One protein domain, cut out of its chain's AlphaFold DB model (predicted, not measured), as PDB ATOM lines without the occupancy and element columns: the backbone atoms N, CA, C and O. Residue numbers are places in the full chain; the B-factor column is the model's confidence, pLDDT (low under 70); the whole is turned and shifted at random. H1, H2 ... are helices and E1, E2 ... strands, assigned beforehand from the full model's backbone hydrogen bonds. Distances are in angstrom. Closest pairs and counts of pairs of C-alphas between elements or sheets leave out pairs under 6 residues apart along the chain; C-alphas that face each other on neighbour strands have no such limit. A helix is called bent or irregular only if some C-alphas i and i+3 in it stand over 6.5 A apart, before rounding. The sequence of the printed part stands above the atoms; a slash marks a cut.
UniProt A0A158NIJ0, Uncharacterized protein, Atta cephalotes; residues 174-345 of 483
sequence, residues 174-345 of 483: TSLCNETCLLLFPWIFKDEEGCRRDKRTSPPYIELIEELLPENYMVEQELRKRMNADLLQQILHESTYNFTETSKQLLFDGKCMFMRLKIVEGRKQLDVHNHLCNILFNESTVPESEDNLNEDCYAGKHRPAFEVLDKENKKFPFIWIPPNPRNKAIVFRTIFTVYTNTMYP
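What this domain is: This is residues 174 to 345 of the 483 residues of an uncharacterized protein of Atta cephalotes (UniProt A0A158NIJ0). A strongly twisted ribbon of three antiparallel strands runs through a body of short helices and long loops, with helix H7 laid across E1 and E3 and helix H5 running along these two strands. H8 makes a corner with H7, H3 packs on H7, and H1 and H4 sit together at one end of the ribbon. The printed part has 172 residues, with eight named helices and three named strands in the order E1 H1 H2 E2 H3 H4 E3 H5 H6 H7 H8; the sheet's order is E1 - E3 - E2. The class is mixed, helices and strands, with 86 residues in named elements. The whole is compact, with a radius of gyration of the C-alphas of 15.5 A and spans of 46 by 34 by 30 A.

Where its parts are: The sheet is made of E1, residues 179 to 184, 17.1 A long, E3, residues 255 to 263, 25.8 A, and E2, residues 217 to 226, 24.9 A, which bends by 63 degrees at Glu 220. E1 begins at C-alpha 179, (10.723, -5.146, -25.263). The longest helix by residues is H7, residues 325 to 335, 15.2 A, beginning at C-alpha 325, (3.938, -12.603, -27.147). H5 is residues 272 to 281, 14.2 A. H2 is residues 203 to 212, 12.5 A; it is neither bent nor irregular, but only just: C-alphas 209 and 212 are 6.2 A apart. The shorter helices are H1, residues 186 to 189, H3, residues 229 to 235, H4, residues 245 to 252, H6, residues 298 to 301, and H8, residues 337 to 343, which ends at C-alpha 343, (9.045, -2.404, -13.500).

How they stand to each other: E3 is the inner strand, antiparallel to E1 at 155 degrees, with N 182 and O 259 within hydrogen-bond range at 3.0 A. E3 and E2 are antiparallel at 160 degrees, with N 258 and O 223 2.8 A apart. E1, H1 H2 and E2 make a split strand-helix-strand unit, two strands that run the same way with E3 between them, and its crossover is right-handed. H7 is on one face of the sheet, in two layers, helix over strands; its height over the sheet is 9.4 A, and it runs across the strands at 64 degrees to E1 on the local plane. The closest C-alphas of E1 and H7 are those of Thr 180 and Lys 328, 7.0 A apart. H5, at a height of 9.7 A, lies only just over E1 and E3, with 3 C-alphas on each, and runs along the strands at 20 degrees to E1 on the local plane. H1 stands at the sheet's level, at a height of 3.4 A. H2 and H4 are only just on the sheet, with 5 pairs of C-alphas within 10 A each, and only graze it. H3 touches H7 at a steep tilt of 52 degrees, opposite ways, the C-alphas of Ile 235 and Val 331 being closest at 5.2 A. H7 and H8 only just touch, with 3 pairs of C-alphas within 8 A, and only at the corner by their link; Arg 333 and Thr 340 have the closest C-alphas, 6.0 A apart. H1 touches H4, closest at the C-alphas of Pro 186 and Leu 251, 6.4 A. H5 touches H6, closest at the C-alphas of Leu 280 and Tyr 298, 5.2 A. H2 and H6 are near each other, with 7 pairs of C-alphas within 10 A. In H2, H3, H4, H5, H7 and H8 every O i to N i+4 pair is within hydrogen-bond range; H1 and H6 are too short for such a pair, and their one O i to N i+3 pair is within range in H1 but not in H6.

The domain as a whole: The C-alphas of Asp 310 and Pro 345 are the two farthest apart, 48.2 A. The printed part has no cut. The long links are H1 to H2, H5 to H6 and H6 to H7; within the last, residues 319 to 320 pair antiparallel with residues 183 to 184 of E1. The mean pLDDT of the printed part is 89.0, and residues 266 to 269 and 311 to 312 are under 70.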
ATOM      1  N   THR A 174       1.025  -6.419 -22.830       92.69
ATOM      2  CA  THR A 174       0.817  -5.003 -23.161       92.69
ATOM      3  C   THR A 174       1.991  -4.145 -22.691       92.69
ATOM      4  O   THR A 174       2.491  -3.311 -23.444       92.69
ATOM      5  N   SER A 175       2.466  -4.368 -21.464       93.12
ATOM      6  CA  SER A 175       3.576  -3.623 -20.860       93.12
ATOM      7  C   SER A 175       4.908  -3.864 -21.579       93.12
ATOM      8  O   SER A 175       5.682  -2.931 -21.781       93.12
ATOM      9  N   LEU A 176       5.144  -5.094 -22.045       92.56
ATOM     10  CA  LEU A 176       6.352  -5.507 -22.768       92.56
ATOM     11  C   LEU A 176       6.252  -5.287 -24.287       92.56
ATOM     12  O   LEU A 176       6.995  -5.904 -25.048       92.56
ATOM     13  N   CYS A 177       5.336  -4.444 -24.777       89.94
ATOM     14  CA  CYS A 177       5.150  -4.232 -26.220       89.94
ATOM     15  C   CYS A 177       6.411  -3.703 -26.931       89.94
ATOM     16  O   CYS A 177       6.632  -4.038 -28.090       89.94
ATOM     17  N   ASN A 178       7.262  -2.954 -26.222       91.38
ATOM     18  CA  ASN A 178       8.503  -2.366 -26.742       91.38
ATOM     19  C   ASN A 178       9.768  -3.180 -26.411       91.38
ATOM     20  O   ASN A 178      10.878  -2.757 -26.742       91.38
ATOM     21  N   GLU A 179       9.615  -4.318 -25.734       93.19
ATOM     22  CA  GLU A 179      10.723  -5.146 -25.263       93.19
ATOM     23  C   GLU A 179      10.606  -6.578 -25.786       93.19
ATOM     24  O   GLU A 179       9.517  -7.112 -26.030       93.19
ATOM     25  N   THR A 180      11.759  -7.208 -25.971       94.44
ATOM     26  CA  THR A 180      11.881  -8.616 -26.342       94.44
ATOM     27  C   THR A 180      13.126  -9.220 -25.709       94.44
ATOM     28  O   THR A 180      13.885  -8.542 -25.016       94.44
ATOM     29  N   CYS A 181      13.319 -10.520 -25.881       95.94
ATOM     30  CA  CYS A 181      14.505 -11.192 -25.390       95.94
ATOM     31  C   CYS A 181      14.949 -12.300 -26.337       95.94
ATOM     32  O   CYS A 181      14.166 -12.805 -27.141       95.94
ATOM     33  N   LEU A 182      16.219 -12.665 -26.215       96.38
ATOM     34  CA  LEU A 182      16.812 -13.791 -26.919       96.38
ATOM     35  C   LEU A 182      17.677 -14.621 -25.972       96.38
ATOM     36  O   LEU A 182      18.120 -14.149 -24.922       96.38
ATOM     37  N   LEU A 183      17.900 -15.866 -26.362       96.94
ATOM     38  CA  LEU A 183      18.691 -16.870 -25.673       96.94
ATOM     39  C   LEU A 183      19.804 -17.328 -26.605       96.94
ATOM     40  O   LEU A 183      19.525 -17.839 -27.683       96.94
ATOM     41  N   LEU A 184      21.050 -17.183 -26.174       96.94
ATOM     42  CA  LEU A 184      22.227 -17.679 -26.872       96.94
ATOM     43  C   LEU A 184      22.753 -18.947 -26.205       96.94
ATOM     44  O   LEU A 184      22.924 -18.999 -24.979       96.94
ATOM     45  N   PHE A 185      23.039 -19.955 -27.022       95.75
ATOM     46  CA  PHE A 185      23.502 -21.258 -26.569       95.75
ATOM     47  C   PHE A 185      24.941 -21.162 -26.047       95.75
ATOM     48  O   PHE A 185      25.717 -20.321 -26.500       95.75
ATOM     49  N   PRO A 186      25.351 -22.041 -25.119       94.81
ATOM     50  CA  PRO A 186      26.669 -21.963 -24.497       94.81
ATOM     51  C   PRO A 186      27.823 -22.149 -25.488       94.81
ATOM     52  O   PRO A 186      28.887 -21.560 -25.304       94.81
ATOM     53  N   TRP A 187      27.621 -22.963 -26.529       92.88
ATOM     54  CA  TRP A 187      28.693 -23.389 -27.425       92.88
ATOM     55  C   TRP A 187      29.322 -22.238 -28.218       92.88
ATOM     56  O   TRP A 187      30.511 -22.306 -28.517       92.88
ATOM     57  N   ILE A 188      28.594 -21.146 -28.497       94.31
ATOM     58  CA  ILE A 188      29.170 -19.980 -29.200       94.31
ATOM     59  C   ILE A 188      30.251 -19.286 -28.365       94.31
ATOM     60  O   ILE A 188      31.049 -18.513 -28.889       94.31
ATOM     61  N   PHE A 189      30.277 -19.558 -27.059       94.19
ATOM     62  CA  PHE A 189      31.277 -19.074 -26.120       94.19
ATOM     63  C   PHE A 189      32.341 -20.134 -25.811       94.19
ATOM     64  O   PHE A 189      32.982 -20.051 -24.761       94.19
ATOM     65  N   LYS A 190      32.539 -21.109 -26.708       91.94
ATOM     66  CA  LYS A 190      33.624 -22.090 -26.634       91.94
ATOM     67  C   LYS A 190      34.668 -21.874 -27.739       91.94
ATOM     68  O   LYS A 190      34.314 -21.478 -28.856       91.94
ATOM     69  N   ASP A 191      35.942 -22.047 -27.402       89.06
ATOM     70  CA  ASP A 191      37.073 -22.019 -28.341       89.06
ATOM     71  C   ASP A 191      37.231 -23.361 -29.088       89.06
ATOM     72  O   ASP A 191      36.313 -24.191 -29.095       89.06
ATOM     73  N   GLU A 192      38.350 -23.532 -29.794       89.19
ATOM     74  CA  GLU A 192      38.657 -24.716 -30.607       89.19
ATOM     75  C   GLU A 192      38.844 -25.968 -29.733       89.19
ATOM     76  O   GLU A 192      38.438 -27.064 -30.121       89.19
ATOM     77  N   GLU A 193      39.347 -25.791 -28.511       85.38
ATOM     78  CA  GLU A 193      39.525 -26.833 -27.500       85.38
ATOM     79  C   GLU A 193      38.250 -27.108 -26.677       85.38
ATOM     80  O   GLU A 193      38.234 -27.998 -25.823       85.38
ATOM     81  N   GLY A 194      37.166 -26.360 -26.910       82.75
ATOM     82  CA  GLY A 194      35.912 -26.476 -26.159       82.75
ATOM     83  C   GLY A 194      35.927 -25.770 -24.794       82.75
ATOM     84  O   GLY A 194      34.963 -25.883 -24.026       82.75
ATOM     85  N   CYS A 195      36.987 -25.021 -24.495       86.38
ATOM     86  CA  CYS A 195      37.142 -24.192 -23.309       86.38
ATOM     87  C   CYS A 195      36.377 -22.869 -23.450       86.38
ATOM     88  O   CYS A 195      35.949 -22.460 -24.526       86.38
ATOM     89  N   ARG A 196      36.135 -22.188 -22.325       87.38
ATOM     90  CA  ARG A 196      35.365 -20.937 -22.305       87.38
ATOM     91  C   ARG A 196      36.158 -19.807 -22.970       87.38
ATOM     92  O   ARG A 196      37.183 -19.396 -22.436       87.38
ATOM     93  N   ARG A 197      35.596 -19.205 -24.019       89.00
ATOM     94  CA  ARG A 197      36.129 -17.993 -24.666       89.00
ATOM     95  C   ARG A 197      35.454 -16.713 -24.165       89.00
ATOM     96  O   ARG A 197      34.315 -16.731 -23.681       89.00
ATOM     97  N   ASP A 198      36.132 -15.579 -24.333       90.06
ATOM     98  CA  ASP A 198      35.534 -14.252 -24.139       90.06
ATOM     99  C   ASP A 198      34.432 -14.013 -25.188       90.06
ATOM    100  O   ASP A 198      34.633 -14.250 -26.380       90.06
ATOM    101  N   LYS A 199      33.273 -13.497 -24.764       91.44
ATOM    102  CA  LYS A 199      32.162 -13.151 -25.661       91.44
ATOM    103  C   LYS A 199      32.580 -12.208 -26.793       91.44
ATOM    104  O   LYS A 199      32.105 -12.384 -27.905       91.44
ATOM    105  N   ARG A 200      33.523 -11.287 -26.554       92.38
ATOM    106  CA  ARG A 200      34.024 -10.350 -27.578       92.38
ATOM    107  C   ARG A 200      34.870 -11.012 -28.662       92.38
ATOM    108  O   ARG A 200      35.166 -10.402 -29.676       92.38
ATOM    109  N   THR A 201      35.270 -12.259 -28.443       90.81
ATOM    110  CA  THR A 201      35.997 -13.052 -29.436       90.81
ATOM    111  C   THR A 201      35.086 -14.015 -30.182       90.81
ATOM    112  O   THR A 201      35.563 -14.695 -31.081       90.81
ATOM    113  N   SER A 202      33.811 -14.133 -29.794       93.75
ATOM    114  CA  SER A 202      32.844 -15.039 -30.413       93.75
ATOM    115  C   SER A 202      32.276 -14.396 -31.683       93.75
ATOM    116  O   SER A 202      31.572 -13.391 -31.565       93.75
ATOM    117  N   PRO A 203      32.539 -14.951 -32.884       93.00
ATOM    118  CA  PRO A 203      32.048 -14.360 -34.128       93.00
ATOM    119  C   PRO A 203      30.518 -14.210 -34.180       93.00
ATOM    120  O   PRO A 203      30.076 -13.112 -34.507       93.00
ATOM    121  N   PRO A 204      29.702 -15.216 -33.777       94.06
ATOM    122  CA  PRO A 204      28.248 -15.047 -33.735       94.06
ATOM    123  C   PRO A 204      27.825 -13.892 -32.819       94.06
ATOM    124  O   PRO A 204      27.012 -13.055 -33.187       94.06
ATOM    125  N   TYR A 205      28.410 -13.793 -31.620       95.50
ATOM    126  CA  TYR A 205      28.044 -12.734 -30.676       95.50
ATOM    127  C   TYR A 205      28.403 -11.332 -31.193       95.50
ATOM    128  O   TYR A 205      27.599 -10.415 -31.045       95.50
ATOM    129  N   ILE A 206      29.591 -11.163 -31.781       95.50
ATOM    130  CA  ILE A 206      30.025  -9.873 -32.332       95.50
ATOM    131  C   ILE A 206      29.127  -9.450 -33.489       95.50
ATOM    132  O   ILE A 206      28.644  -8.324 -33.479       95.50
ATOM    133  N   GLU A 207      28.823 -10.356 -34.418       95.12
ATOM    134  CA  GLU A 207      27.931 -10.047 -35.537       95.12
ATOM    135  C   GLU A 207      26.545  -9.586 -35.046       95.12
ATOM    136  O   GLU A 207      26.016  -8.569 -35.495       95.12
ATOM    137  N   LEU A 208      25.979 -10.271 -34.044       95.19
ATOM    138  CA  LEU A 208      24.704  -9.866 -33.450       95.19
ATOM    139  C   LEU A 208      24.750  -8.445 -32.882       95.19
ATOM    140  O   LEU A 208      23.833  -7.654 -33.097       95.19
ATOM    141  N   ILE A 209      25.796  -8.139 -32.116       94.75
ATOM    142  CA  ILE A 209      25.879  -6.914 -31.319       94.75
ATOM    143  C   ILE A 209      26.344  -5.718 -32.138       94.75
ATOM    144  O   ILE A 209      25.897  -4.610 -31.860       94.75
ATOM    145  N   GLU A 210      27.226  -5.917 -33.111       94.12
ATOM    146  CA  GLU A 210      27.827  -4.833 -33.891       94.12
ATOM    147  C   GLU A 210      27.116  -4.607 -35.229       94.12
ATOM    148  O   GLU A 210      27.066  -3.468 -35.690       94.12
ATOM    149  N   GLU A 211      26.517  -5.645 -35.826       93.19
ATOM    150  CA  GLU A 211      25.913  -5.552 -37.163       93.19
ATOM    151  C   GLU A 211      24.378  -5.610 -37.131       93.19
ATOM    152  O   GLU A 211      23.720  -4.800 -37.782       93.19
ATOM    153  N   LEU A 212      23.779  -6.532 -36.365       92.06
ATOM    154  CA  LEU A 212      22.333  -6.802 -36.464       92.06
ATOM    155  C   LEU A 212      21.450  -5.939 -35.547       92.06
ATOM    156  O   LEU A 212      20.361  -5.515 -35.943       92.06
ATOM    157  N   LEU A 213      21.876  -5.701 -34.303       92.25
ATOM    158  CA  LEU A 213      21.058  -5.018 -33.290       92.25
ATOM    159  C   LEU A 213      21.120  -3.472 -33.291       92.25
ATOM    160  O   LEU A 213      20.045  -2.881 -33.150       92.25
ATOM    161  N   PRO A 214      22.275  -2.784 -33.456       88.12
ATOM    162  CA  PRO A 214      22.441  -1.362 -33.103       88.12
ATOM    163  C   PRO A 214      21.458  -0.359 -33.721       88.12
ATOM    164  O   PRO A 214      21.169   0.670 -33.111       88.12
ATOM    165  N   GLU A 215      20.918  -0.632 -34.912       84.62
ATOM    166  CA  GLU A 215      19.965   0.271 -35.575       84.62
ATOM    167  C   GLU A 215      18.524   0.152 -35.056       84.62
ATOM    168  O   GLU A 215      17.701   1.048 -35.264       84.62
ATOM    169  N   ASN A 216      18.190  -0.973 -34.420       87.50
ATOM    170  CA  ASN A 216      16.810  -1.342 -34.112       87.50
ATOM    171  C   ASN A 216      16.592  -1.634 -32.623       87.50
ATOM    172  O   ASN A 216      15.516  -1.338 -32.099       87.50
ATOM    173  N   TYR A 217      17.601  -2.165 -31.934       92.75
ATOM    174  CA  TYR A 217      17.501  -2.652 -30.564       92.75
ATOM    175  C   TYR A 217      18.657  -2.161 -29.698       92.75
ATOM    176  O   TYR A 217      19.816  -2.161 -30.104       92.75
ATOM    177  N   MET A 218      18.333  -1.826 -28.454       93.44
ATOM    178  CA  MET A 218      19.293  -1.614 -27.379       93.44
ATOM    179  C   MET A 218      19.355  -2.852 -26.490       93.44
ATOM    180  O   MET A 218      18.318  -3.384 -26.086       93.44
ATOM    181  N   VAL A 219      20.570  -3.294 -26.169       95.56
ATOM    182  CA  VAL A 219      20.807  -4.354 -25.184       95.56
ATOM    183  C   VAL A 219      20.738  -3.744 -23.789       95.56
ATOM    184  O   VAL A 219      21.638  -3.022 -23.372       95.56
ATOM    185  N   GLU A 220      19.659  -4.035 -23.072       95.19
ATOM    186  CA  GLU A 220      19.383  -3.462 -21.750       95.19
ATOM    187  C   GLU A 220      19.926  -4.327 -20.608       95.19
ATOM    188  O   GLU A 220      20.202  -3.836 -19.515       95.19
ATOM    189  N   GLN A 221      20.039  -5.639 -20.829       96.00
ATOM    190  CA  GLN A 221      20.525  -6.573 -19.819       96.00
ATOM    191  C   GLN A 221      21.069  -7.846 -20.468       96.00
ATOM    192  O   GLN A 221      20.448  -8.397 -21.375       96.00
ATOM    193  N   GLU A 222      22.181  -8.357 -19.942       96.69
ATOM    194  CA  GLU A 222      22.680  -9.704 -20.222       96.69
ATOM    195  C   GLU A 222      22.700 -10.525 -18.932       96.69
ATOM    196  O   GLU A 222      23.205 -10.073 -17.905       96.69
ATOM    197  N   LEU A 223      22.192 -11.752 -18.989       95.88
ATOM    198  CA  LEU A 223      22.144 -12.670 -17.858       95.88
ATOM    199  C   LEU A 223      22.682 -14.037 -18.278       95.88
ATOM    200  O   LEU A 223      22.230 -14.616 -19.262       95.88
ATOM    201  N   ARG A 224      23.634 -14.593 -17.520       95.50
ATOM    202  CA  ARG A 224      24.136 -15.956 -17.752       95.50
ATOM    203  C   ARG A 224      23.474 -16.939 -16.797       95.50
ATOM    204  O   ARG A 224      23.729 -16.884 -15.598       95.50
ATOM    205  N   LYS A 225      22.698 -17.885 -17.327       94.81
ATOM    206  CA  LYS A 225      21.985 -18.898 -16.532       94.81
ATOM    207  C   LYS A 225      22.250 -20.291 -17.098       94.81
ATOM    208  O   LYS A 225      22.321 -20.474 -18.312       94.81
ATOM    209  N   ARG A 226      22.467 -21.277 -16.224       95.06
ATOM    210  CA  ARG A 226      22.570 -22.682 -16.647       95.06
ATOM    211  C   ARG A 226      21.159 -23.200 -16.917       95.06
ATOM    212  O   ARG A 226      20.283 -23.034 -16.074       95.06
ATOM    213  N   MET A 227      20.962 -23.803 -18.084       95.25
ATOM    214  CA  MET A 227      19.687 -24.400 -18.471       95.25
ATOM    215  C   MET A 227      19.607 -25.842 -17.973       95.25
ATOM    216  O   MET A 227      20.602 -26.564 -17.989       95.25
ATOM    217  N   ASN A 228      18.420 -26.252 -17.535       93.81
ATOM    218  CA  ASN A 228      18.071 -27.628 -17.193       93.81
ATOM    219  C   ASN A 228      16.670 -27.953 -17.744       93.81
ATOM    220  O   ASN A 228      16.005 -27.077 -18.305       93.81
ATOM    221  N   ALA A 229      16.234 -29.206 -17.604       94.44
ATOM    222  CA  ALA A 229      14.938 -29.656 -18.111       94.44
ATOM    223  C   ALA A 229      13.763 -28.869 -17.504       94.44
ATOM    224  O   ALA A 229      12.877 -28.445 -18.244       94.44
ATOM    225  N   ASP A 230      13.802 -28.598 -16.196       95.25
ATOM    226  CA  ASP A 230      12.728 -27.894 -15.489       95.25
ATOM    227  C   ASP A 230      12.593 -26.440 -15.957       95.25
ATOM    228  O   ASP A 230      11.503 -25.988 -16.303       95.25
ATOM    229  N   LEU A 231      13.706 -25.703 -16.040       94.25
ATOM    230  CA  LEU A 231      13.711 -24.322 -16.516       94.25
ATOM    231  C   LEU A 231      13.316 -24.246 -17.992       94.25
ATOM    232  O   LEU A 231      12.595 -23.329 -18.375       94.25
ATOM    233  N   LEU A 232      13.748 -25.215 -18.809       94.88
ATOM    234  CA  LEU A 232      13.335 -25.318 -20.206       94.88
ATOM    235  C   LEU A 232      11.815 -25.519 -20.323       94.88
ATOM    236  O   LEU A 232      11.170 -24.848 -21.126       94.88
ATOM    237  N   GLN A 233      11.235 -26.389 -19.492       94.62
ATOM    238  CA  GLN A 233       9.789 -26.606 -19.433       94.62
ATOM    239  C   GLN A 233       9.040 -25.345 -18.976       94.62
ATOM    240  O   GLN A 233       7.990 -25.030 -19.533       94.62
ATOM    241  N   GLN A 234       9.580 -24.600 -18.007       94.62
ATOM    242  CA  GLN A 234       8.990 -23.341 -17.545       94.62
ATOM    243  C   GLN A 234       8.979 -22.277 -18.648       94.62
ATOM    244  O   GLN A 234       7.930 -21.694 -18.915       94.62
ATOM    245  N   ILE A 235      10.111 -22.047 -19.329       94.50
ATOM    246  CA  ILE A 235      10.183 -21.032 -20.392       94.50
ATOM    247  C   ILE A 235       9.393 -21.417 -21.644       94.50
ATOM    248  O   ILE A 235       9.045 -20.531 -22.412       94.50
ATOM    249  N   LEU A 236       9.095 -22.703 -21.854       93.44
ATOM    250  CA  LEU A 236       8.253 -23.204 -22.948       93.44
ATOM    251  C   LEU A 236       6.799 -23.448 -22.536       93.44
ATOM    252  O   LEU A 236       6.021 -23.968 -23.335       93.44
ATOM    253  N   HIS A 237       6.403 -23.075 -21.319       92.69
ATOM    254  CA  HIS A 237       5.014 -23.184 -20.896       92.69
ATOM    255  C   HIS A 237       4.103 -22.452 -21.903       92.69
ATOM    256  O   HIS A 237       4.421 -21.347 -22.347       92.69
ATOM    257  N   GLU A 238       3.005 -23.102 -22.310       89.31
ATOM    258  CA  GLU A 238       2.069 -22.634 -23.356       89.31
ATOM    259  C   GLU A 238       2.687 -22.374 -24.747       89.31
ATOM    260  O   GLU A 238       2.075 -21.724 -25.597       89.31
ATOM    261  N   SER A 239       3.885 -22.897 -25.010       89.50
ATOM    262  CA  SER A 239       4.504 -22.897 -26.334       89.50
ATOM    263  C   SER A 239       4.280 -24.230 -27.045       89.50
ATOM    264  O   SER A 239       4.276 -25.289 -26.423       89.50
ATOM    265  N   THR A 240       4.136 -24.187 -28.369       86.81
ATOM    266  CA  THR A 240       4.151 -25.376 -29.236       86.81
ATOM    267  C   THR A 240       5.556 -25.726 -29.737       86.81
ATOM    268  O   THR A 240       5.733 -26.769 -30.364       86.81
ATOM    269  N   TYR A 241       6.551 -24.871 -29.474       88.38
ATOM    270  CA  TYR A 241       7.932 -25.059 -29.919       88.38
ATOM    271  C   TYR A 241       8.625 -26.179 -29.140       88.38
ATOM    272  O   TYR A 241       8.584 -26.203 -27.909       88.38
ATOM    273  N   ASN A 242       9.334 -27.053 -29.854       85.81
ATOM    274  CA  ASN A 242      10.067 -28.168 -29.266       85.81
ATOM    275  C   ASN A 242      11.538 -28.141 -29.685       85.81
ATOM    276  O   ASN A 242      11.855 -28.151 -30.872       85.81
ATOM    277  N   PHE A 243      12.437 -28.181 -28.701       88.25
ATOM    278  CA  PHE A 243      13.861 -28.409 -28.953       88.25
ATOM    279  C   PHE A 243      14.103 -29.876 -29.297       88.25
ATOM    280  O   PHE A 243      13.607 -30.772 -28.600       88.25
ATOM    281  N   THR A 244      14.915 -30.122 -30.323       89.19
ATOM    282  CA  THR A 244      15.394 -31.474 -30.623       89.19
ATOM    283  C   THR A 244      16.297 -31.980 -29.494       89.19
ATOM    284  O   THR A 244      16.875 -31.199 -28.733       89.19
ATOM    285  N   GLU A 245      16.444 -33.299 -29.361       88.44
ATOM    286  CA  GLU A 245      17.270 -33.876 -28.288       88.44
ATOM    287  C   GLU A 245      18.738 -33.434 -28.393       88.44
ATOM    288  O   GLU A 245      19.381 -33.107 -27.397       88.44
ATOM    289  N   THR A 246      19.238 -33.314 -29.623       86.62
ATOM    290  CA  THR A 246      20.557 -32.760 -29.927       86.62
ATOM    291  C   THR A 246      20.712 -31.329 -29.412       86.62
ATOM    292  O   THR A 246      21.723 -30.994 -28.795       86.62
ATOM    293  N   SER A 247      19.721 -30.471 -29.637       88.31
ATOM    294  CA  SER A 247      19.791 -29.071 -29.217       88.31
ATOM    295  C   SER A 247      19.671 -28.909 -27.717       88.31
ATOM    296  O   SER A 247      20.350 -28.058 -27.150       88.31
ATOM    297  N   LYS A 248      18.891 -29.763 -27.044       91.62
ATOM    298  CA  LYS A 248      18.871 -29.806 -25.575       91.62
ATOM    299  C   LYS A 248      20.248 -30.133 -25.008       91.62
ATOM    300  O   LYS A 248      20.676 -29.471 -24.067       91.62
ATOM    301  N   GLN A 249      20.968 -31.090 -25.600       90.06
ATOM    302  CA  GLN A 249      22.341 -31.402 -25.187       90.06
ATOM    303  C   GLN A 249      23.251 -30.177 -25.325       90.06
ATOM    304  O   GLN A 249      23.950 -29.830 -24.377       90.06
ATOM    305  N   LEU A 250      23.186 -29.475 -26.462       90.06
ATOM    306  CA  LEU A 250      23.955 -28.245 -26.686       90.06
ATOM    307  C   LEU A 250      23.565 -27.119 -25.717       90.06
ATOM    308  O   LEU A 250      24.429 -26.381 -25.249       90.06
ATOM    309  N   LEU A 251      22.276 -26.989 -25.405       92.75
ATOM    310  CA  LEU A 251      21.734 -25.976 -24.503       92.75
ATOM    311  C   LEU A 251      22.149 -26.221 -23.040       92.75
ATOM    312  O   LEU A 251      22.434 -25.273 -22.307       92.75
ATOM    313  N   PHE A 252      22.203 -27.485 -22.611       94.38
ATOM    314  CA  PHE A 252      22.579 -27.878 -21.245       94.38
ATOM    315  C   PHE A 252      24.097 -27.951 -21.027       94.38
ATOM    316  O   PHE A 252      24.559 -27.929 -19.882       94.38
ATOM    317  N   ASP A 253      24.887 -27.950 -22.102       91.00
ATOM    318  CA  ASP A 253      26.353 -27.987 -22.096       91.00
ATOM    319  C   ASP A 253      27.001 -26.621 -21.758       91.00
ATOM    320  O   ASP A 253      27.939 -26.134 -22.400       91.00
ATOM    321  N   GLY A 254      26.485 -25.955 -20.719       90.31
ATOM    322  CA  GLY A 254      27.084 -24.748 -20.153       90.31
ATOM    323  C   GLY A 254      26.086 -23.718 -19.627       90.31
ATOM    324  O   GLY A 254      24.939 -24.016 -19.298       90.31
ATOM    325  N   LYS A 255      26.565 -22.477 -19.483       93.88
ATOM    326  CA  LYS A 255      25.723 -21.324 -19.140       93.88
ATOM    327  C   LYS A 255      25.280 -20.647 -20.432       93.88
ATOM    328  O   LYS A 255      26.123 -20.137 -21.168       93.88
ATOM    329  N   CYS A 256      23.976 -20.627 -20.663       95.81
ATOM    330  CA  CYS A 256      23.376 -19.859 -21.741       95.81
ATOM    331  C   CYS A 256      23.395 -18.368 -21.399       95.81
ATOM    332  O   CYS A 256      23.488 -17.998 -20.224       95.81
ATOM    333  N   MET A 257      23.296 -17.514 -22.415       97.00
ATOM    334  CA  MET A 257      23.166 -16.070 -22.236       97.00
ATOM    335  C   MET A 257      21.771 -15.624 -22.662       97.00
ATOM    336  O   MET A 257      21.417 -15.727 -23.828       97.00
ATOM    337  N   PHE A 258      21.002 -15.109 -21.713       97.56
ATOM    338  CA  PHE A 258      19.760 -14.401 -21.972       97.56
ATOM    339  C   PHE A 258      20.052 -12.918 -22.155       97.56
ATOM    340  O   PHE A 258      20.849 -12.343 -21.412       97.56
ATOM    341  N   MET A 259      19.395 -12.298 -23.125       97.38
ATOM    342  CA  MET A 259      19.582 -10.891 -23.445       97.38
ATOM    343  C   MET A 259      18.229 -10.200 -23.532       97.38
ATOM    344  O   MET A 259      17.365 -10.637 -24.293       97.38
ATOM    345  N   ARG A 260      18.045  -9.138 -22.743       96.25
ATOM    346  CA  ARG A 260      16.866  -8.268 -22.791       96.25
ATOM    347  C   ARG A 260      17.126  -7.143 -23.779       96.25
ATOM    348  O   ARG A 260      18.131  -6.438 -23.671       96.25
ATOM    349  N   LEU A 261      16.210  -6.987 -24.722       95.25
ATOM    350  CA  LEU A 261      16.286  -6.027 -25.810       95.25
ATOM    351  C   LEU A 261      15.121  -5.047 -25.732       95.25
ATOM    352  O   LEU A 261      13.982  -5.449 -25.491       95.25
ATOM    353  N   LYS A 262      15.395  -3.779 -26.024       93.12
ATOM    354  CA  LYS A 262      14.387  -2.722 -26.120       93.12
ATOM    355  C   LYS A 262      14.471  -2.035 -27.474       93.12
ATOM    356  O   LYS A 262      15.566  -1.732 -27.939       93.12
ATOM    357  N   ILE A 263      13.328  -1.798 -28.115       90.75
ATOM    358  CA  ILE A 263      13.303  -1.118 -29.414       90.75
ATOM    359  C   ILE A 263      13.719   0.354 -29.270       90.75
ATOM    360  O   ILE A 263      13.302   1.046 -28.335       90.75
ATOM    361  N   VAL A 264      14.529   0.845 -30.210       87.44
ATOM    362  CA  VAL A 264      14.980   2.247 -30.242       87.44
ATOM    363  C   VAL A 264      13.788   3.185 -30.492       87.44
ATOM    364  O   VAL A 264      12.894   2.890 -31.290       87.44
ATOM    365  N   GLU A 265      13.761   4.347 -29.825       71.12
ATOM    366  CA  GLU A 265      12.554   5.180 -29.714       71.12
ATOM    367  C   GLU A 265      11.942   5.669 -31.040       71.12
ATOM    368  O   GLU A 265      10.738   5.921 -31.094       71.12
ATOM    369  N   GLY A 266      12.732   5.753 -32.116       68.19
ATOM    370  CA  GLY A 266      12.274   6.140 -33.455       68.19
ATOM    371  C   GLY A 266      11.481   5.065 -34.212       68.19
ATOM    372  O   GLY A 266      10.969   5.346 -35.293       68.19
ATOM    373  N   ARG A 267      11.361   3.842 -33.672       67.00
ATOM    374  CA  ARG A 267      10.711   2.698 -34.337       67.00
ATOM    375  C   ARG A 267       9.570   2.052 -33.534       67.00
ATOM    376  O   ARG A 267       9.154   0.945 -33.854       67.00
ATOM    377  N   LYS A 268       8.991   2.763 -32.557       65.12
ATOM    378  CA  LYS A 268       7.913   2.286 -31.649       65.12
ATOM    379  C   LYS A 268       6.616   1.782 -32.330       65.12
ATOM    380  O   LYS A 268       5.742   1.275 -31.641       65.12
ATOM    381  N   GLN A 269       6.457   1.934 -33.649       65.06
ATOM    382  CA  GLN A 269       5.316   1.390 -34.410       65.06
ATOM    383  C   GLN A 269       5.572  -0.010 -34.996       65.06
ATOM    384  O   GLN A 269       4.648  -0.610 -35.541       65.06
ATOM    385  N   LEU A 270       6.805  -0.523 -34.927       74.50
ATOM    386  CA  LEU A 270       7.128  -1.865 -35.404       74.50
ATOM    387  C   LEU A 270       6.696  -2.924 -34.391       74.50
ATOM    388  O   LEU A 270       6.855  -2.749 -33.183       74.50
ATOM    389  N   ASP A 271       6.225  -4.060 -34.902       83.06
ATOM    390  CA  ASP A 271       6.118  -5.272 -34.101       83.06
ATOM    391  C   ASP A 271       7.536  -5.738 -33.742       83.06
ATOM    392  O   ASP A 271       8.265  -6.290 -34.571       83.06
ATOM    393  N   VAL A 272       7.935  -5.451 -32.501       84.81
ATOM    394  CA  VAL A 272       9.274  -5.717 -31.958       84.81
ATOM    395  C   VAL A 272       9.660  -7.185 -32.103       84.81
ATOM    396  O   VAL A 272      10.841  -7.495 -32.261       84.81
ATOM    397  N   HIS A 273       8.676  -8.080 -32.040       83.56
ATOM    398  CA  HIS A 273       8.890  -9.515 -32.095       83.56
ATOM    399  C   HIS A 273       9.106  -9.988 -33.531       83.56
ATOM    400  O   HIS A 273      10.152 -10.555 -33.838       83.56
ATOM    401  N   ASN A 274       8.178  -9.670 -34.435       87.06
ATOM    402  CA  ASN A 274       8.265 -10.082 -35.840       87.06
ATOM    403  C   ASN A 274       9.470  -9.447 -36.547       87.06
ATOM    404  O   ASN A 274      10.088 -10.068 -37.410       87.06
ATOM    405  N   HIS A 275       9.831  -8.215 -36.174       89.25
ATOM    406  CA  HIS A 275      11.030  -7.560 -36.698       89.25
ATOM    407  C   HIS A 275      12.309  -8.296 -36.281       89.25
ATOM    408  O   HIS A 275      13.190  -8.502 -37.114       89.25
ATOM    409  N   LEU A 276      12.383  -8.775 -35.034       90.94
ATOM    410  CA  LEU A 276      13.518  -9.574 -34.575       90.94
ATOM    411  C   LEU A 276      13.555 -10.937 -35.278       90.94
ATOM    412  O   LEU A 276      14.633 -11.373 -35.677       90.94
ATOM    413  N   CYS A 277      12.399 -11.582 -35.485       90.44
ATOM    414  CA  CYS A 277      12.316 -12.818 -36.271       90.44
ATOM    415  C   CYS A 277      12.923 -12.625 -37.668       90.44
ATOM    416  O   CYS A 277      13.774 -13.414 -38.076       90.44
ATOM    417  N   ASN A 278      12.557 -11.539 -38.359       89.56
ATOM    418  CA  ASN A 278      13.052 -11.260 -39.707       89.56
ATOM    419  C   ASN A 278      14.575 -11.088 -39.736       89.56
ATOM    420  O   ASN A 278      15.217 -11.585 -40.653       89.56
ATOM    421  N   ILE A 279      15.159 -10.421 -38.736       90.38
ATOM    422  CA  ILE A 279      16.615 -10.224 -38.645       90.38
ATOM    423  C   ILE A 279      17.347 -11.554 -38.416       90.38
ATOM    424  O   ILE A 279      18.394 -11.794 -39.010       90.38
ATOM    425  N   LEU A 280      16.823 -12.412 -37.536       92.06
ATOM    426  CA  LEU A 280      17.533 -13.621 -37.105       92.06
ATOM    427  C   LEU A 280      17.300 -14.821 -38.031       92.06
ATOM    428  O   LEU A 280      18.218 -15.613 -38.251       92.06
ATOM    429  N   PHE A 281      16.083 -14.962 -38.559       90.19
ATOM    430  CA  PHE A 281      15.632 -16.145 -39.296       90.19
ATOM    431  C   PHE A 281      15.325 -15.877 -40.772       90.19
ATOM    432  O   PHE A 281      15.134 -16.836 -41.513       90.19
ATOM    433  N   ASN A 282      15.309 -14.613 -41.219       88.50
ATOM    434  CA  ASN A 282      14.760 -14.196 -42.520       88.50
ATOM    435  C   ASN A 282      13.273 -14.566 -42.705       88.50
ATOM    436  O   ASN A 282      12.786 -14.662 -43.831       88.50
ATOM    437  N   GLU A 283      12.546 -14.749 -41.602       85.06
ATOM    438  CA  GLU A 283      11.128 -15.110 -41.564       85.06
ATOM    439  C   GLU A 283      10.383 -14.239 -40.549       85.06
ATOM    440  O   GLU A 283      10.952 -13.798 -39.553       85.06
ATOM    441  N   SER A 284       9.083 -14.019 -40.759       81.31
ATOM    442  CA  SER A 284       8.262 -13.202 -39.855       81.31
ATOM    443  C   SER A 284       7.890 -13.912 -38.551       81.31
ATOM    444  O   SER A 284       7.412 -13.269 -37.617       81.31
ATOM    445  N   THR A 285       8.116 -15.224 -38.471       84.44
ATOM    446  CA  THR A 285       7.807 -16.078 -37.320       84.44
ATOM    447  C   THR A 285       9.001 -16.954 -36.971       84.44
ATOM    448  O   THR A 285       9.837 -17.239 -37.821       84.44
ATOM    449  N   VAL A 286       9.071 -17.405 -35.717       83.31
ATOM    450  CA  VAL A 286      10.073 -18.400 -35.313       83.31
ATOM    451  C   VAL A 286       9.762 -19.726 -36.016       83.31
ATOM    452  O   VAL A 286       8.600 -20.145 -35.973       83.31
ATOM    453  N   PRO A 287      10.757 -20.400 -36.617       82.44
ATOM    454  CA  PRO A 287      10.561 -21.719 -37.207       82.44
ATOM    455  C   PRO A 287       9.941 -22.702 -36.205       82.44
ATOM    456  O   PRO A 287      10.347 -22.756 -35.045       82.44
ATOM    457  N   GLU A 288       8.962 -23.497 -36.647       74.69
ATOM    458  CA  GLU A 288       8.241 -24.445 -35.774       74.69
ATOM    459  C   GLU A 288       9.155 -25.518 -35.158       74.69
ATOM    460  O   GLU A 288       8.877 -26.035 -34.073       74.69
ATOM    461  N   SER A 289      10.258 -25.834 -35.839       73.94
ATOM    462  CA  SER A 289      11.355 -26.637 -35.309       73.94
ATOM    463  C   SER A 289      12.693 -26.176 -35.886       73.94
ATOM    464  O   SER A 289      12.766 -25.529 -36.933       73.94
ATOM    465  N   GLU A 290      13.771 -26.575 -35.218       70.06
ATOM    466  CA  GLU A 290      15.152 -26.325 -35.645       70.06
ATOM    467  C   GLU A 290      15.510 -27.073 -36.940       70.06
ATOM    468  O   GLU A 290      16.423 -26.668 -37.662       70.06
ATOM    469  N   ASP A 291      14.769 -28.130 -37.281       71.00
ATOM    470  CA  ASP A 291      14.957 -28.867 -38.534       71.00
ATOM    471  C   ASP A 291      14.578 -28.011 -39.748       71.00
ATOM    472  O   ASP A 291      15.164 -28.170 -40.819       71.00
ATOM    473  N   ASN A 292      13.678 -27.039 -39.569       72.25
ATOM    474  CA  ASN A 292      13.248 -26.107 -40.615       72.25
ATOM    475  C   ASN A 292      14.162 -24.877 -40.744       72.25
ATOM    476  O   ASN A 292      13.911 -24.013 -41.578       72.25
ATOM    477  N   LEU A 293      15.232 -24.787 -39.944       77.19
ATOM    478  CA  LEU A 293      16.125 -23.634 -39.949       77.19
ATOM    479  C   LEU A 293      16.873 -23.517 -41.284       77.19
ATOM    480  O   LEU A 293      17.562 -24.461 -41.694       77.19
ATOM    481  N   ASN A 294      16.740 -22.361 -41.938       79.44
ATOM    482  CA  ASN A 294      17.483 -22.008 -43.144       79.44
ATOM    483  C   ASN A 294      18.971 -21.793 -42.806       79.44
ATOM    484  O   ASN A 294      19.294 -21.056 -41.880       79.44
ATOM    485  N   GLU A 295      19.884 -22.420 -43.545       78.56
ATOM    486  CA  GLU A 295      21.325 -22.286 -43.286       78.56
ATOM    487  C   GLU A 295      21.879 -20.908 -43.675       78.56
ATOM    488  O   GLU A 295      22.902 -20.494 -43.137       78.56
ATOM    489  N   ASP A 296      21.177 -20.168 -44.539       83.38
ATOM    490  CA  ASP A 296      21.586 -18.828 -44.975       83.38
ATOM    491  C   ASP A 296      21.156 -17.718 -43.998       83.38
ATOM    492  O   ASP A 296      21.589 -16.569 -44.129       83.38
ATOM    493  N   CYS A 297      20.293 -18.017 -43.020       88.00
ATOM    494  CA  CYS A 297      19.896 -17.033 -42.014       88.00
ATOM    495  C   CYS A 297      20.927 -16.945 -40.883       88.00
ATOM    496  O   CYS A 297      21.698 -17.877 -40.636       88.00
ATOM    497  N   TYR A 298      20.933 -15.823 -40.158       91.19
ATOM    498  CA  TYR A 298      21.877 -15.604 -39.061       91.19
ATOM    499  C   TYR A 298      21.851 -16.749 -38.034       91.19
ATOM    500  O   TYR A 298      22.901 -17.247 -37.633       91.19
ATOM    501  N   ALA A 299      20.659 -17.225 -37.669       88.81
ATOM    502  CA  ALA A 299      20.487 -18.308 -36.708       88.81
ATOM    503  C   ALA A 299      21.032 -19.674 -37.177       88.81
ATOM    504  O   ALA A 299      21.306 -20.526 -36.328       88.81
ATOM    505  N   GLY A 300      21.185 -19.895 -38.489       86.00
ATOM    506  CA  GLY A 300      21.605 -21.174 -39.077       86.00
ATOM    507  C   GLY A 300      23.028 -21.207 -39.645       86.00
ATOM    508  O   GLY A 300      23.596 -22.292 -39.781       86.00
ATOM    509  N   LYS A 301      23.630 -20.049 -39.944       88.06
ATOM    510  CA  LYS A 301      24.895 -19.978 -40.697       88.06
ATOM    511  C   LYS A 301      26.162 -20.289 -39.893       88.06
ATOM    512  O   LYS A 301      27.180 -20.671 -40.467       88.06
ATOM    513  N   HIS A 302      26.139 -20.112 -38.570       89.62
ATOM    514  CA  HIS A 302      27.321 -20.327 -37.728       89.62
ATOM    515  C   HIS A 302      27.469 -21.787 -37.287       89.62
ATOM    516  O   HIS A 302      26.492 -22.498 -37.064       89.62
ATOM    517  N   ARG A 303      28.718 -22.228 -37.097       88.25
ATOM    518  CA  ARG A 303      29.061 -23.581 -36.631       88.25
ATOM    519  C   ARG A 303      30.007 -23.519 -35.422       88.25
ATOM    520  O   ARG A 303      30.729 -22.529 -35.280       88.25
ATOM    521  N   PRO A 304      30.037 -24.556 -34.560       86.56
ATOM    522  CA  PRO A 304      30.967 -24.623 -33.433       86.56
ATOM    523  C   PRO A 304      32.428 -24.505 -33.866       86.56
ATOM    524  O   PRO A 304      32.791 -25.009 -34.926       86.56
ATOM    525  N   ALA A 305      33.272 -23.868 -33.050       84.19
ATOM    526  CA  ALA A 305      34.711 -23.791 -33.314       84.19
ATOM    527  C   ALA A 305      35.384 -25.163 -33.137       84.19
ATOM    528  O   ALA A 305      36.138 -25.595 -34.002       84.19
ATOM    529  N   PHE A 306      35.014 -25.887 -32.079       83.25
ATOM    530  CA  PHE A 306      35.505 -27.232 -31.784       83.25
ATOM    531  C   PHE A 306      35.054 -28.293 -32.806       83.25
ATOM    532  O   PHE A 306      34.087 -28.119 -33.568       83.25
ATOM    533  N   GLU A 307      35.776 -29.412 -32.835       77.69
ATOM    534  CA  GLU A 307      35.449 -30.567 -33.671       77.69
ATOM    535  C   GLU A 307      34.226 -31.321 -33.131       77.69
ATOM    536  O   GLU A 307      34.105 -31.605 -31.940       77.69
ATOM    537  N   VAL A 308      33.304 -31.664 -34.033       79.50
ATOM    538  CA  VAL A 308      32.104 -32.457 -33.736       79.50
ATOM    539  C   VAL A 308      31.966 -33.526 -34.815       79.50
ATOM    540  O   VAL A 308      32.203 -33.252 -35.991       79.50
ATOM    541  N   LEU A 309      31.566 -34.738 -34.429       71.50
ATOM    542  CA  LEU A 309      31.249 -35.809 -35.378       71.50
ATOM    543  C   LEU A 309      30.121 -35.367 -36.328       71.50
ATOM    544  O   LEU A 309      29.103 -34.849 -35.868       71.50
ATOM    545  N   ASP A 310      30.309 -35.598 -37.632       70.56
ATOM    546  CA  ASP A 310      29.338 -35.291 -38.699       70.56
ATOM    547  C   ASP A 310      28.925 -33.802 -38.772       70.56
ATOM    548  O   ASP A 310      27.765 -33.445 -38.973       70.56
ATOM    549  N   LYS A 311      29.901 -32.904 -38.577       69.94
ATOM    550  CA  LYS A 311      29.712 -31.442 -38.551       69.94
ATOM    551  C   LYS A 311      29.105 -30.865 -39.837       69.94
ATOM    552  O   LYS A 311      28.440 -29.836 -39.764       69.94
ATOM    553  N   GLU A 312      29.328 -31.513 -40.982       68.56
ATOM    554  CA  GLU A 312      28.855 -31.050 -42.295       68.56
ATOM    555  C   GLU A 312      27.357 -31.303 -42.515       68.56
ATOM    556  O   GLU A 312      26.693 -30.468 -43.119       68.56
ATOM    557  N   ASN A 313      26.797 -32.392 -41.975       70.88
ATOM    558  CA  ASN A 313      25.378 -32.734 -42.155       70.88
ATOM    559  C   ASN A 313      24.495 -32.336 -40.961       70.88
ATOM    560  O   ASN A 313      23.267 -32.414 -41.030       70.88
ATOM    561  N   LYS A 314      25.103 -31.928 -39.840       75.56
ATOM    562  CA  LYS A 314      24.407 -31.650 -38.580       75.56
ATOM    563  C   LYS A 314      24.153 -30.159 -38.383       75.56
ATOM    564  O   LYS A 314      25.091 -29.371 -38.413       75.56
ATOM    565  N   LYS A 315      22.907 -29.771 -38.093       80.31
ATOM    566  CA  LYS A 315      22.529 -28.391 -37.728       80.31
ATOM    567  C   LYS A 315      22.938 -28.052 -36.289       80.31
ATOM    568  O   LYS A 315      22.861 -28.899 -35.400       80.31
ATOM    569  N   PHE A 316      23.350 -26.803 -36.064       86.38
ATOM    570  CA  PHE A 316      23.778 -26.297 -34.755       86.38
ATOM    571  C   PHE A 316      23.020 -25.011 -34.407       86.38
ATOM    572  O   PHE A 316      23.557 -23.920 -34.595       86.38
ATOM    573  N   PRO A 317      21.777 -25.106 -33.904       88.38
ATOM    574  CA  PRO A 317      21.079 -23.926 -33.422       88.38
ATOM    575  C   PRO A 317      21.858 -23.312 -32.260       88.38
ATOM    576  O   PRO A 317      22.482 -24.006 -31.445       88.38
ATOM    577  N   PHE A 318      21.854 -21.986 -32.211       91.81
ATOM    578  CA  PHE A 318      22.565 -21.253 -31.171       91.81
ATOM    579  C   PHE A 318      21.835 -20.042 -30.634       91.81
ATOM    580  O   PHE A 318      22.302 -19.427 -29.676       91.81
ATOM    581  N   ILE A 319      20.709 -19.700 -31.243       94.12
ATOM    582  CA  ILE A 319      19.876 -18.593 -30.832       94.12
ATOM    583  C   ILE A 319      18.427 -19.053 -30.798       94.12
ATOM    584  O   ILE A 319      17.961 -19.764 -31.685       94.12
ATOM    585  N   TRP A 320      17.721 -18.647 -29.754       94.00
ATOM    586  CA  TRP A 320      16.294 -18.870 -29.599       94.00
ATOM    587  C   TRP A 320      15.631 -17.580 -29.134       94.00
ATOM    588  O   TRP A 320      16.189 -16.849 -28.316       94.00
ATOM    589  N   ILE A 321      14.435 -17.312 -29.645       94.00
ATOM    590  CA  ILE A 321      13.575 -16.226 -29.174       94.00
ATOM    591  C   ILE A 321      12.194 -16.804 -28.840       94.00
ATOM    592  O   ILE A 321      11.789 -17.793 -29.460       94.00
ATOM    593  N   PRO A 322      11.451 -16.214 -27.890       93.56
ATOM    594  CA  PRO A 322      10.127 -16.713 -27.522       93.56
ATOM    595  C   PRO A 322       9.187 -16.682 -28.738       93.56
ATOM    596  O   PRO A 322       9.024 -15.619 -29.313       93.56
ATOM    597  N   PRO A 323       8.525 -17.772 -29.160       90.06
ATOM    598  CA  PRO A 323       7.817 -17.819 -30.445       90.06
ATOM    599  C   PRO A 323       6.595 -16.902 -30.558       90.06
ATOM    600  O   PRO A 323       6.155 -16.610 -31.666       90.06
ATOM    601  N   ASN A 324       6.022 -16.455 -29.439       88.69
ATOM    602  CA  ASN A 324       4.840 -15.601 -29.435       88.69
ATOM    603  C   ASN A 324       4.830 -14.643 -28.223       88.69
ATOM    604  O   ASN A 324       5.571 -14.863 -27.258       88.69
ATOM    605  N   PRO A 325       3.976 -13.597 -28.223       90.69
ATOM    606  CA  PRO A 325       3.938 -12.603 -27.147       90.69
ATOM    607  C   PRO A 325       3.652 -13.181 -25.756       90.69
ATOM    608  O   PRO A 325       4.158 -12.668 -24.759       90.69
ATOM    609  N   ARG A 326       2.871 -14.264 -25.682       92.62
ATOM    610  CA  ARG A 326       2.521 -14.933 -24.426       92.62
ATOM    611  C   ARG A 326       3.719 -15.684 -23.852       92.62
ATOM    612  O   ARG A 326       4.062 -15.509 -22.686       92.62
ATOM    613  N   ASN A 327       4.432 -16.427 -24.695       93.62
ATOM    614  CA  ASN A 327       5.668 -17.087 -24.301       93.62
ATOM    615  C   ASN A 327       6.762 -16.073 -23.931       93.62
ATOM    616  O   ASN A 327       7.472 -16.275 -22.951       93.62
ATOM    617  N   LYS A 328       6.829 -14.926 -24.620       94.31
ATOM    618  CA  LYS A 328       7.695 -13.804 -24.222       94.31
ATOM    619  C   LYS A 328       7.407 -13.352 -22.788       94.31
ATOM    620  O   LYS A 328       8.337 -13.262 -21.993       94.31
ATOM    621  N   ALA A 329       6.146 -13.108 -22.436       95.56
ATOM    622  CA  ALA A 329       5.776 -12.725 -21.071       95.56
ATOM    623  C   ALA A 329       6.173 -13.797 -20.034       95.56
ATOM    624  O   ALA A 329       6.690 -13.457 -18.971       95.56
ATOM    625  N   ILE A 330       6.025 -15.085 -20.366       96.06
ATOM    626  CA  ILE A 330       6.474 -16.202 -19.517       96.06
ATOM    627  C   ILE A 330       7.992 -16.177 -19.314       96.06
ATOM    628  O   ILE A 330       8.455 -16.315 -18.180       96.06
ATOM    629  N   VAL A 331       8.773 -15.965 -20.376       96.25
ATOM    630  CA  VAL A 331      10.238 -15.866 -20.286       96.25
ATOM    631  C   VAL A 331      10.649 -14.681 -19.421       96.25
ATOM    632  O   VAL A 331      11.491 -14.848 -18.546       96.25
ATOM    633  N   PHE A 332      10.027 -13.513 -19.595       96.38
ATOM    634  CA  PHE A 332      10.288 -12.351 -18.742       96.38
ATOM    635  C   PHE A 332      10.000 -12.650 -17.270       96.38
ATOM    636  O   PHE A 332      10.882 -12.470 -16.434       96.38
ATOM    637  N   ARG A 333       8.842 -13.241 -16.966       94.88
ATOM    638  CA  ARG A 333       8.476 -13.638 -15.600       94.88
ATOM    639  C   ARG A 333       9.417 -14.686 -14.991       94.88
ATOM    640  O   ARG A 333       9.639 -14.672 -13.786       94.88
ATOM    641  N   THR A 334       9.973 -15.585 -15.805       95.56
ATOM    642  CA  THR A 334      10.789 -16.732 -15.345       95.56
ATOM    643  C   THR A 334      12.289 -16.418 -15.267       95.56
ATOM    644  O   THR A 334      13.009 -16.931 -14.410       95.56
ATOM    645  N   ILE A 335      12.796 -15.612 -16.201       96.50
ATOM    646  CA  ILE A 335      14.226 -15.317 -16.355       96.50
ATOM    647  C   ILE A 335      14.570 -13.936 -15.807       96.50
ATOM    648  O   ILE A 335      15.593 -13.785 -15.143       96.50
ATOM    649  N   PHE A 336      13.717 -12.947 -16.062       95.94
ATOM    650  CA  PHE A 336      13.914 -11.551 -15.677       95.94
ATOM    651  C   PHE A 336      12.972 -11.152 -14.531       95.94
ATOM    652  O   PHE A 336      12.508 -10.018 -14.477       95.94
ATOM    653  N   THR A 337      12.709 -12.075 -13.598       93.94
ATOM    654  CA  THR A 337      11.703 -11.949 -12.529       93.94
ATOM    655  C   THR A 337      11.829 -10.653 -11.732       93.94
ATOM    656  O   THR A 337      10.854  -9.919 -11.618       93.94
ATOM    657  N   VAL A 338      13.038 -10.318 -11.259       93.25
ATOM    658  CA  VAL A 338      13.296  -9.076 -10.504       93.25
ATOM    659  C   VAL A 338      12.889  -7.848 -11.319       93.25
ATOM    660  O   VAL A 338      12.188  -6.965 -10.828       93.25
ATOM    661  N   TYR A 339      13.278  -7.811 -12.594       94.19
ATOM    662  CA  TYR A 339      12.952  -6.707 -13.490       94.19
ATOM    663  C   TYR A 339      11.443  -6.624 -13.755       94.19
ATOM    664  O   TYR A 339      10.867  -5.543 -13.658       94.19
ATOM    665  N   THR A 340      10.796  -7.752 -14.054       93.19
ATOM    666  CA  THR A 340       9.355  -7.808 -14.317       93.19
ATOM    667  C   THR A 340       8.544  -7.360 -13.105       93.19
ATOM    668  O   THR A 340       7.686  -6.497 -13.258       93.19
ATOM    669  N   ASN A 341       8.860  -7.859 -11.909       91.06
ATOM    670  CA  ASN A 341       8.142  -7.506 -10.683       91.06
ATOM    671  C   ASN A 341       8.353  -6.037 -10.290       91.06
ATOM    672  O   ASN A 341       7.418  -5.385  -9.836       91.06
ATOM    673  N   THR A 342       9.556  -5.497 -10.509       92.69
ATOM    674  CA  THR A 342       9.879  -4.105 -10.155       92.69
ATOM    675  C   THR A 342       9.287  -3.103 -11.148       92.69
ATOM    676  O   THR A 342       8.743  -2.077 -10.747       92.69
ATOM    677  N   MET A 343       9.410  -3.367 -12.453       92.75
ATOM    678  CA  MET A 343       9.045  -2.404 -13.500       92.75
ATOM    679  C   MET A 343       7.579  -2.517 -13.927       92.75
ATOM    680  O   MET A 343       6.964  -1.519 -14.308       92.75
ATOM    681  N   TYR A 344       7.020  -3.727 -13.872       91.88
ATOM    682  CA  TYR A 344       5.663  -4.042 -14.319       91.88
ATOM    683  C   TYR A 344       4.899  -4.858 -13.264       91.88
ATOM    684  O   TYR A 344       4.462  -5.977 -13.551       91.88
ATOM    685  N   PRO A 345       4.738  -4.327 -12.037       89.38
ATOM    686  CA  PRO A 345       3.985  -5.013 -11.000       89.38
ATOM    687  C   PRO A 345       2.528  -5.184 -11.438       89.38
ATOM    688  O   PRO A 345       1.844  -4.224 -11.808       89.38
TER     689      PRO A 345